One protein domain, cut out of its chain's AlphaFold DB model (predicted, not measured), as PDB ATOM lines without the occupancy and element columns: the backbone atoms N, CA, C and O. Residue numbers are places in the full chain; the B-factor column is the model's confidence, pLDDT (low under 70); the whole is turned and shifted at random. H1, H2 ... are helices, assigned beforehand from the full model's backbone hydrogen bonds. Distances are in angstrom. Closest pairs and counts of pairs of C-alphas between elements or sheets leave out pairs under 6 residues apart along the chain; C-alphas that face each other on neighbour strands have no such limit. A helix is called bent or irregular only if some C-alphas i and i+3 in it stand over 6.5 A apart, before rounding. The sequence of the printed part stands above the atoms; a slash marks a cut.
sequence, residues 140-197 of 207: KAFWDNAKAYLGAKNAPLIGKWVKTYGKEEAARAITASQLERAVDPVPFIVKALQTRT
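What this domain is: This is residues 140 to 197 of the 207 residues of an uncharacterized protein of Marinobacter sp (UniProt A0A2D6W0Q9). This is a small cluster of four short helices crossed at steep angles and joined by tight links. H3 and H4 cross with the broadest contact, H2 packs with its residues 158 to 162 on residues 167 to 170 of H3, and H1 only just reaches H2 and H3, with its last residue, Leu 150, close to Pro 185 of H4 but not clearly touching. H2 and H4 run the same way, 5 degrees apart by a rough line of H2, and both cross H3 at 56 degrees. The printed part has 58 residues with four named helices, H1, H2, H3 and H4 along the chain, and no named strand; the class is all helix. The whole is compact, with a radius of gyration of the C-alphas of 10.2 A, and rounded, spanning 26 by 25 by 17 A.

Where its parts are: Find C-alpha 140 at (-54.232, -22.239, -26.312); from there H1 runs through residues 140 to 150, 15.6 A from first to last C-alpha. After Gly 151 comes H2, residues 152 to 165, 20.2 A long. It is irregular: C-alphas 153 and 156 are 7.6 A apart. Past Gly 166, look for C-alpha 167 at (-45.350, -16.693, -21.390), where H3 begins; it covers residues 167 to 180 and is also 20.2 A long. H4, residues 185 to 195, is 15.5 A long and ends at C-alpha 195 at (-35.216, -16.395, -8.396).

How they stand to each other: Begin at H3, the hub, which touches the three other helices. Its closest C-alphas to H4 are those of Ala 173 and Ile 189, 5.3 A apart; the two helices touch at a steep tilt of 56 degrees, opposite ways. H3 touches H2 through residues 167 to 170 of H3 and 158 to 162 of H2 alone, with the C-alphas of Val 162 and Ala 170 closest at 5.8 A. H3 only just touches H1, with 3 pairs of C-alphas within 8 A, through residues 171 to 174 of H3 alone; the closest are those of Phe 142 and Ala 171, 7.0 A apart. H1 and H2 only just touch, also with 3 such pairs, at a steep tilt of 61 degrees; their closest C-alphas are those of Lys 147 and Ala 155, 6.3 A apart. H4 is close to H2 but not clearly touching, the closest C-alphas being those of Tyr 165 and Leu 193 at 7.2 A. On the backbone, every O i to N i+4 pair of H1, H3 and H4 is within hydrogen-bond range, and 8 of 10 are in H2.

The domain as a whole: The two C-alphas farthest apart are those of Lys 140 and Thr 195, 26.8 A. The printed part has no cut, and the links H1 to H2, H2 to H3 and H3 to H4 are tight. Mean pLDDT of the printed part is 83.5; look at residues 196 to 197 for the values under 70.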
ATOM      1  N   LYS A 140     -53.083 -21.518 -26.852       80.50
ATOM      2  CA  LYS A 140     -54.232 -22.239 -26.312       80.50
ATOM      3  C   LYS A 140     -53.805 -23.485 -25.535       80.50
ATOM      4  O   LYS A 140     -54.292 -23.706 -24.426       80.50
ATOM      5  N   ALA A 141     -52.846 -24.241 -26.074       80.81
ATOM      6  CA  ALA A 141     -52.310 -25.435 -25.424       80.81
ATOM      7  C   ALA A 141     -51.676 -25.113 -24.059       80.81
ATOM      8  O   ALA A 141     -51.912 -25.821 -23.077       80.81
ATOM      9  N   PHE A 142     -50.923 -24.012 -23.965       87.25
ATOM     10  CA  PHE A 142     -50.366 -23.536 -22.699       87.25
ATOM     11  C   PHE A 142     -51.465 -23.238 -21.668       87.25
ATOM     12  O   PHE A 142     -51.393 -23.717 -20.534       87.25
ATOM     13  N   TRP A 143     -52.498 -22.483 -22.054       87.31
ATOM     14  CA  TRP A 143     -53.564 -22.079 -21.135       87.31
ATOM     15  C   TRP A 143     -54.399 -23.251 -20.621       87.31
ATOM     16  O   TRP A 143     -54.754 -23.268 -19.438       87.31
ATOM     17  N   ASP A 144     -54.705 -24.221 -21.479       85.06
ATOM     18  CA  ASP A 144     -55.471 -25.407 -21.096       85.06
ATOM     19  C   ASP A 144     -54.661 -26.298 -20.139       85.06
ATOM     20  O   ASP A 144     -55.162 -26.675 -19.075       85.06
ATOM     21  N   ASN A 145     -53.377 -26.532 -20.434       84.88
ATOM     22  CA  ASN A 145     -52.481 -27.317 -19.576       84.88
ATOM     23  C   ASN A 145     -52.234 -26.649 -18.213       84.88
ATOM     24  O   ASN A 145     -52.284 -27.307 -17.171       84.88
ATOM     25  N   ALA A 146     -52.027 -25.330 -18.191       86.62
ATOM     26  CA  ALA A 146     -51.799 -24.582 -16.958       86.62
ATOM     27  C   ALA A 146     -53.034 -24.599 -16.037       86.62
ATOM     28  O   ALA A 146     -52.908 -24.786 -14.822       86.62
ATOM     29  N   LYS A 147     -54.243 -24.470 -16.605       89.06
ATOM     30  CA  LYS A 147     -55.508 -24.575 -15.856       89.06
ATOM     31  C   LYS A 147     -55.784 -25.996 -15.374       89.06
ATOM     32  O   LYS A 147     -56.331 -26.148 -14.283       89.06
ATOM     33  N   ALA A 148     -55.423 -27.014 -16.155       86.88
ATOM     34  CA  ALA A 148     -55.577 -28.410 -15.755       86.88
ATOM     35  C   ALA A 148     -54.702 -28.750 -14.536       86.88
ATOM     36  O   ALA A 148     -55.171 -29.425 -13.623       86.88
ATOM     37  N   TYR A 149     -53.470 -28.233 -14.490       85.62
ATOM     38  CA  TYR A 149     -52.532 -28.497 -13.397       85.62
ATOM     39  C   TYR A 149     -52.820 -27.678 -12.130       85.62
ATOM     40  O   TYR A 149     -52.884 -28.227 -11.034       85.62
ATOM     41  N   LEU A 150     -53.029 -26.363 -12.261       85.19
ATOM     42  CA  LEU A 150     -53.208 -25.465 -11.110       85.19
ATOM     43  C   LEU A 150     -54.672 -25.306 -10.680       85.19
ATOM     44  O   LEU A 150     -54.948 -24.738  -9.624       85.19
ATOM     45  N   GLY A 151     -55.618 -25.790 -11.485       84.38
ATOM     46  CA  GLY A 151     -57.052 -25.600 -11.299       84.38
ATOM     47  C   GLY A 151     -57.556 -24.263 -11.854       84.38
ATOM     48  O   GLY A 151     -56.902 -23.223 -11.757       84.38
ATOM     49  N   ALA A 152     -58.781 -24.265 -12.389       79.81
ATOM     50  CA  ALA A 152     -59.384 -23.105 -13.059       79.81
ATOM     51  C   ALA A 152     -59.474 -21.838 -12.182       79.81
ATOM     52  O   ALA A 152     -59.407 -20.726 -12.704       79.81
ATOM     53  N   LYS A 153     -59.557 -21.991 -10.852       84.00
ATOM     54  CA  LYS A 153     -59.568 -20.881  -9.879       84.00
ATOM     55  C   LYS A 153     -58.297 -20.019  -9.905       84.00
ATOM     56  O   LYS A 153     -58.344 -18.861  -9.511       84.00
ATOM     57  N   ASN A 154     -57.185 -20.564 -10.404       84.88
ATOM     58  CA  ASN A 154     -55.889 -19.890 -10.468       84.88
ATOM     59  C   ASN A 154     -55.612 -19.234 -11.835       84.88
ATOM     60  O   ASN A 154     -54.535 -18.677 -12.038       84.88
ATOM     61  N   ALA A 155     -56.577 -19.235 -12.766       83.88
ATOM     62  CA  ALA A 155     -56.428 -18.599 -14.079       83.88
ATOM     63  C   ALA A 155     -56.008 -17.108 -14.028       83.88
ATOM     64  O   ALA A 155     -55.134 -16.730 -14.813       83.88
ATOM     65  N   PRO A 156     -56.522 -16.266 -13.101       88.44
ATOM     66  CA  PRO A 156     -56.061 -14.880 -12.975       88.44
ATOM     67  C   PRO A 156     -54.586 -14.768 -12.563       88.44
ATOM     68  O   PRO A 156     -53.881 -13.862 -13.004       88.44
ATOM     69  N   LEU A 157     -54.098 -15.706 -11.743       87.25
ATOM     70  CA  LEU A 157     -52.716 -15.726 -11.267       87.25
ATOM     71  C   LEU A 157     -51.743 -16.122 -12.385       87.25
ATOM     72  O   LEU A 157     -50.697 -15.498 -12.533       87.25
ATOM     73  N   ILE A 158     -52.137 -17.084 -13.224       86.44
ATOM     74  CA  ILE A 158     -51.383 -17.472 -14.425       86.44
ATOM     75  C   ILE A 158     -51.290 -16.277 -15.385       86.44
ATOM     76  O   ILE A 158     -50.211 -15.978 -15.888       86.44
ATOM     77  N   GLY A 159     -52.382 -15.524 -15.568       86.88
ATOM     78  CA  GLY A 159     -52.360 -14.277 -16.344       86.88
ATOM     79  C   GLY A 159     -51.454 -13.206 -15.761       86.88
ATOM     80  O   GLY A 159     -50.747 -12.540 -16.516       86.88
ATOM     81  N   LYS A 160     -51.396 -13.083 -14.432       89.25
ATOM     82  CA  LYS A 160     -50.434 -12.199 -13.771       89.25
ATOM     83  C   LYS A 160     -48.993 -12.624 -14.074       89.25
ATOM     84  O   LYS A 160     -48.194 -11.772 -14.439       89.25
ATOM     85  N   TRP A 161     -48.666 -13.913 -13.994       88.88
ATOM     86  CA  TRP A 161     -47.315 -14.399 -14.302       88.88
ATOM     87  C   TRP A 161     -46.922 -14.187 -15.761       88.88
ATOM     88  O   TRP A 161     -45.836 -13.682 -16.015       88.88
ATOM     89  N   VAL A 162     -47.814 -14.489 -16.706       88.00
ATOM     90  CA  VAL A 162     -47.566 -14.267 -18.139       88.00
ATOM     91  C   VAL A 162     -47.368 -12.778 -18.436       88.00
ATOM     92  O   VAL A 162     -46.480 -12.426 -19.204       88.00
ATOM     93  N   LYS A 163     -48.148 -11.893 -17.796       86.69
ATOM     94  CA  LYS A 163     -48.013 -10.438 -17.953       86.69
ATOM     95  C   LYS A 163     -46.709  -9.895 -17.355       86.69
ATOM     96  O   LYS A 163     -46.159  -8.944 -17.895       86.69
ATOM     97  N   THR A 164     -46.249 -10.446 -16.232       82.44
ATOM     98  CA  THR A 164     -45.078  -9.932 -15.499       82.44
ATOM     99  C   THR A 164     -43.753 -10.534 -15.970       82.44
ATOM    100  O   THR A 164     -42.771  -9.809 -16.043       82.44
ATOM    101  N   TYR A 165     -43.718 -11.828 -16.293       82.88
ATOM    102  CA  TYR A 165     -42.486 -12.577 -16.592       82.88
ATOM    103  C   TYR A 165     -42.431 -13.115 -18.028       82.88
ATOM    104  O   TYR A 165     -41.429 -13.692 -18.435       82.88
ATOM    105  N   GLY A 166     -43.501 -12.939 -18.806       83.94
ATOM    106  CA  GLY A 166     -43.626 -13.521 -20.136       83.94
ATOM    107  C   GLY A 166     -44.145 -14.959 -20.110       83.94
ATOM    108  O   GLY A 166     -44.088 -15.680 -19.109       83.94
ATOM    109  N   LYS A 167     -44.702 -15.383 -21.246       81.81
ATOM    110  CA  LYS A 167     -45.350 -16.693 -21.390       81.81
ATOM    111  C   LYS A 167     -44.360 -17.853 -21.265       81.81
ATOM    112  O   LYS A 167     -44.683 -18.860 -20.641       81.81
ATOM    113  N   GLU A 168     -43.170 -17.714 -21.839       79.88
ATOM    114  CA  GLU A 168     -42.164 -18.780 -21.873       79.88
ATOM    115  C   GLU A 168     -41.647 -19.132 -20.476       79.88
ATOM    116  O   GLU A 168     -41.590 -20.305 -20.107       79.88
ATOM    117  N   GLU A 169     -41.343 -18.121 -19.663       83.00
ATOM    118  CA  GLU A 169     -40.864 -18.328 -18.295       83.00
ATOM    119  C   GLU A 169     -41.975 -18.865 -17.386       83.00
ATOM    120  O   GLU A 169     -41.740 -19.784 -16.598       83.00
ATOM    121  N   ALA A 170     -43.217 -18.398 -17.562       85.69
ATOM    122  CA  ALA A 170     -44.372 -18.977 -16.876       85.69
ATOM    123  C   ALA A 170     -44.580 -20.459 -17.243       85.69
ATOM    124  O   ALA A 170     -44.812 -21.286 -16.359       85.69
ATOM    125  N   ALA A 171     -44.456 -20.823 -18.524       84.81
ATOM    126  CA  ALA A 171     -44.566 -22.208 -18.985       84.81
ATOM    127  C   ALA A 171     -43.465 -23.105 -18.409       84.81
ATOM    128  O   ALA A 171     -43.745 -24.216 -17.947       84.81
ATOM    129  N   ARG A 172     -42.225 -22.614 -18.370       82.50
ATOM    130  CA  ARG A 172     -41.090 -23.331 -17.776       82.50
ATOM    131  C   ARG A 172     -41.262 -23.547 -16.277       82.50
ATOM    132  O   ARG A 172     -41.084 -24.669 -15.819       82.50
ATOM    133  N   ALA A 173     -41.660 -22.520 -15.527       86.56
ATOM    134  CA  ALA A 173     -41.874 -22.633 -14.084       86.56
ATOM    135  C   ALA A 173     -43.003 -23.623 -13.743       86.56
ATOM    136  O   ALA A 173     -42.876 -24.424 -12.815       86.56
ATOM    137  N   ILE A 174     -44.084 -23.630 -14.535       87.44
ATOM    138  CA  ILE A 174     -45.167 -24.616 -14.405       87.44
ATOM    139  C   ILE A 174     -44.649 -26.033 -14.694       87.44
ATOM    140  O   ILE A 174     -44.946 -26.955 -13.937       87.44
ATOM    141  N   THR A 175     -43.842 -26.202 -15.742       85.56
ATOM    142  CA  THR A 175     -43.259 -27.504 -16.106       85.56
ATOM    143  C   THR A 175     -42.283 -28.008 -15.035       85.56
ATOM    144  O   THR A 175     -42.313 -29.182 -14.678       85.56
ATOM    145  N   ALA A 176     -41.469 -27.121 -14.456       83.56
ATOM    146  CA  ALA A 176     -40.566 -27.455 -13.354       83.56
ATOM    147  C   ALA A 176     -41.336 -27.936 -12.114       83.56
ATOM    148  O   ALA A 176     -40.993 -28.958 -11.527       83.56
ATOM    149  N   SER A 177     -42.443 -27.265 -11.773       87.56
ATOM    150  CA  SER A 177     -43.321 -27.700 -10.679       87.56
ATOM    151  C   SER A 177     -43.899 -29.099 -10.909       87.56
ATOM    152  O   SER A 177     -43.993 -29.884  -9.963       87.56
ATOM    153  N   GLN A 178     -44.275 -29.414 -12.153       84.19
ATOM    154  CA  GLN A 178     -44.790 -30.734 -12.529       84.19
ATOM    155  C   GLN A 178     -43.721 -31.822 -12.404       84.19
ATOM    156  O   GLN A 178     -44.011 -32.905 -11.893       84.19
ATOM    157  N   LEU A 179     -42.495 -31.532 -12.848       79.69
ATOM    158  CA  LEU A 179     -41.375 -32.470 -12.794       79.69
ATOM    159  C   LEU A 179     -40.978 -32.788 -11.347       79.69
ATOM    160  O   LEU A 179     -40.777 -33.951 -11.007       79.69
ATOM    161  N   GLU A 180     -40.937 -31.770 -10.487       79.56
ATOM    162  CA  GLU A 180     -40.581 -31.919  -9.071       79.56
ATOM    163  C   GLU A 180     -41.731 -32.440  -8.196       79.56
ATOM    164  O   GLU A 180     -41.521 -32.737  -7.021       79.56
ATOM    165  N   ARG A 181     -42.947 -32.581  -8.750       80.44
ATOM    166  CA  ARG A 181     -44.160 -33.005  -8.024       80.44
ATOM    167  C   ARG A 181     -44.362 -32.223  -6.723       80.44
ATOM    168  O   ARG A 181     -44.645 -32.803  -5.673       80.44
ATOM    169  N   ALA A 182     -44.203 -30.903  -6.797       76.75
ATOM    170  CA  ALA A 182     -44.317 -30.034  -5.634       76.75
ATOM    171  C   ALA A 182     -45.678 -30.222  -4.937       76.75
ATOM    172  O   ALA A 182     -46.725 -30.152  -5.581       76.75
ATOM    173  N   VAL A 183     -45.653 -30.427  -3.613       72.94
ATOM    174  CA  VAL A 183     -46.865 -30.586  -2.783       72.94
ATOM    175  C   VAL A 183     -47.763 -29.349  -2.894       72.94
ATOM    176  O   VAL A 183     -48.978 -29.487  -3.021       72.94
ATOM    177  N   ASP A 184     -47.150 -28.160  -2.956       82.25
ATOM    178  CA  ASP A 184     -47.819 -26.882  -3.203       82.25
ATOM    179  C   ASP A 184     -47.256 -26.206  -4.469       82.25
ATOM    180  O   ASP A 184     -46.196 -25.569  -4.429       82.25
ATOM    181  N   PRO A 185     -47.948 -26.297  -5.619       83.31
ATOM    182  CA  PRO A 185     -47.393 -25.851  -6.895       83.31
ATOM    183  C   PRO A 185     -47.329 -24.322  -7.028       83.31
ATOM    184  O   PRO A 185     -46.427 -23.796  -7.673       83.31
ATOM    185  N   VAL A 186     -48.248 -23.575  -6.404       86.06
ATOM    186  CA  VAL A 186     -48.303 -22.106  -6.538       86.06
ATOM    187  C   VAL A 186     -47.100 -21.406  -5.881       86.06
ATOM    188  O   VAL A 186     -46.437 -20.637  -6.578       86.06
ATOM    189  N   PRO A 187     -46.755 -21.654  -4.598       86.69
ATOM    190  CA  PRO A 187     -45.569 -21.056  -3.977       86.69
ATOM    191  C   PRO A 187     -44.265 -21.443  -4.681       86.69
ATOM    192  O   PRO A 187     -43.375 -20.607  -4.826       86.69
ATOM    193  N   PHE A 188     -44.175 -22.685  -5.164       88.00
ATOM    194  CA  PHE A 188     -43.027 -23.167  -5.926       88.00
ATOM    195  C   PHE A 188     -42.823 -22.360  -7.216       88.00
ATOM    196  O   PHE A 188     -41.730 -21.856  -7.468       88.00
ATOM    197  N   ILE A 189     -43.890 -22.178  -7.999       87.25
ATOM    198  CA  ILE A 189     -43.842 -21.424  -9.259       87.25
ATOM    199  C   ILE A 189     -43.492 -19.956  -9.006       87.25
ATOM    200  O   ILE A 189     -42.661 -19.397  -9.715       87.25
ATOM    201  N   VAL A 190     -44.070 -19.333  -7.973       87.56
ATOM    202  CA  VAL A 190     -43.738 -17.947  -7.605       87.56
ATOM    203  C   VAL A 190     -42.255 -17.815  -7.263       87.56
ATOM    204  O   VAL A 190     -41.602 -16.902  -7.764       87.56
ATOM    205  N   LYS A 191     -41.708 -18.742  -6.469       87.75
ATOM    206  CA  LYS A 191     -40.282 -18.756  -6.122       87.75
ATOM    207  C   LYS A 191     -39.408 -18.939  -7.366       87.75
ATOM    208  O   LYS A 191     -38.475 -18.168  -7.553       87.75
ATOM    209  N   ALA A 192     -39.747 -19.882  -8.246       84.81
ATOM    210  CA  ALA A 192     -39.014 -20.129  -9.489       84.81
ATOM    211  C   ALA A 192     -38.980 -18.896 -10.414       84.81
ATOM    212  O   ALA A 192     -37.941 -18.586 -10.995       84.81
ATOM    213  N   LEU A 193     -40.091 -18.155 -10.505       85.31
ATOM    214  CA  LEU A 193     -40.178 -16.914 -11.282       85.31
ATOM    215  C   LEU A 193     -39.389 -15.760 -10.632       85.31
ATOM    216  O   LEU A 193     -38.748 -14.971 -11.326       85.31
ATOM    217  N   GLN A 194     -39.387 -15.670  -9.299       83.06
ATOM    218  CA  GLN A 194     -38.659 -14.632  -8.558       83.06
ATOM    219  C   GLN A 194     -37.140 -14.838  -8.575       83.06
ATOM    220  O   GLN A 194     -36.408 -13.874  -8.793       83.06
ATOM    221  N   THR A 195     -36.656 -16.073  -8.406       72.50
ATOM    222  CA  THR A 195     -35.216 -16.395  -8.396       72.50
ATOM    223  C   THR A 195     -34.526 -16.049  -9.720       72.50
ATOM    224  O   THR A 195     -33.351 -15.706  -9.718       72.50
ATOM    225  N   ARG A 196     -35.252 -16.068 -10.845       63.34
ATOM    226  CA  ARG A 196     -34.721 -15.703 -12.171       63.34
ATOM    227  C   ARG A 196     -34.791 -14.217 -12.522       63.34
ATOM    228  O   ARG A 196     -34.198 -13.812 -13.513       63.34
ATOM    229  N   THR A 197     -35.506 -13.411 -11.738       55.41
ATOM    230  CA  THR A 197     -35.647 -11.963 -11.987       55.41
ATOM    231  C   THR A 197     -34.561 -11.145 -11.282       55.41
ATOM    232  O   THR A 197     -34.448  -9.941 -11.498       55.41
TER     233      THR A 197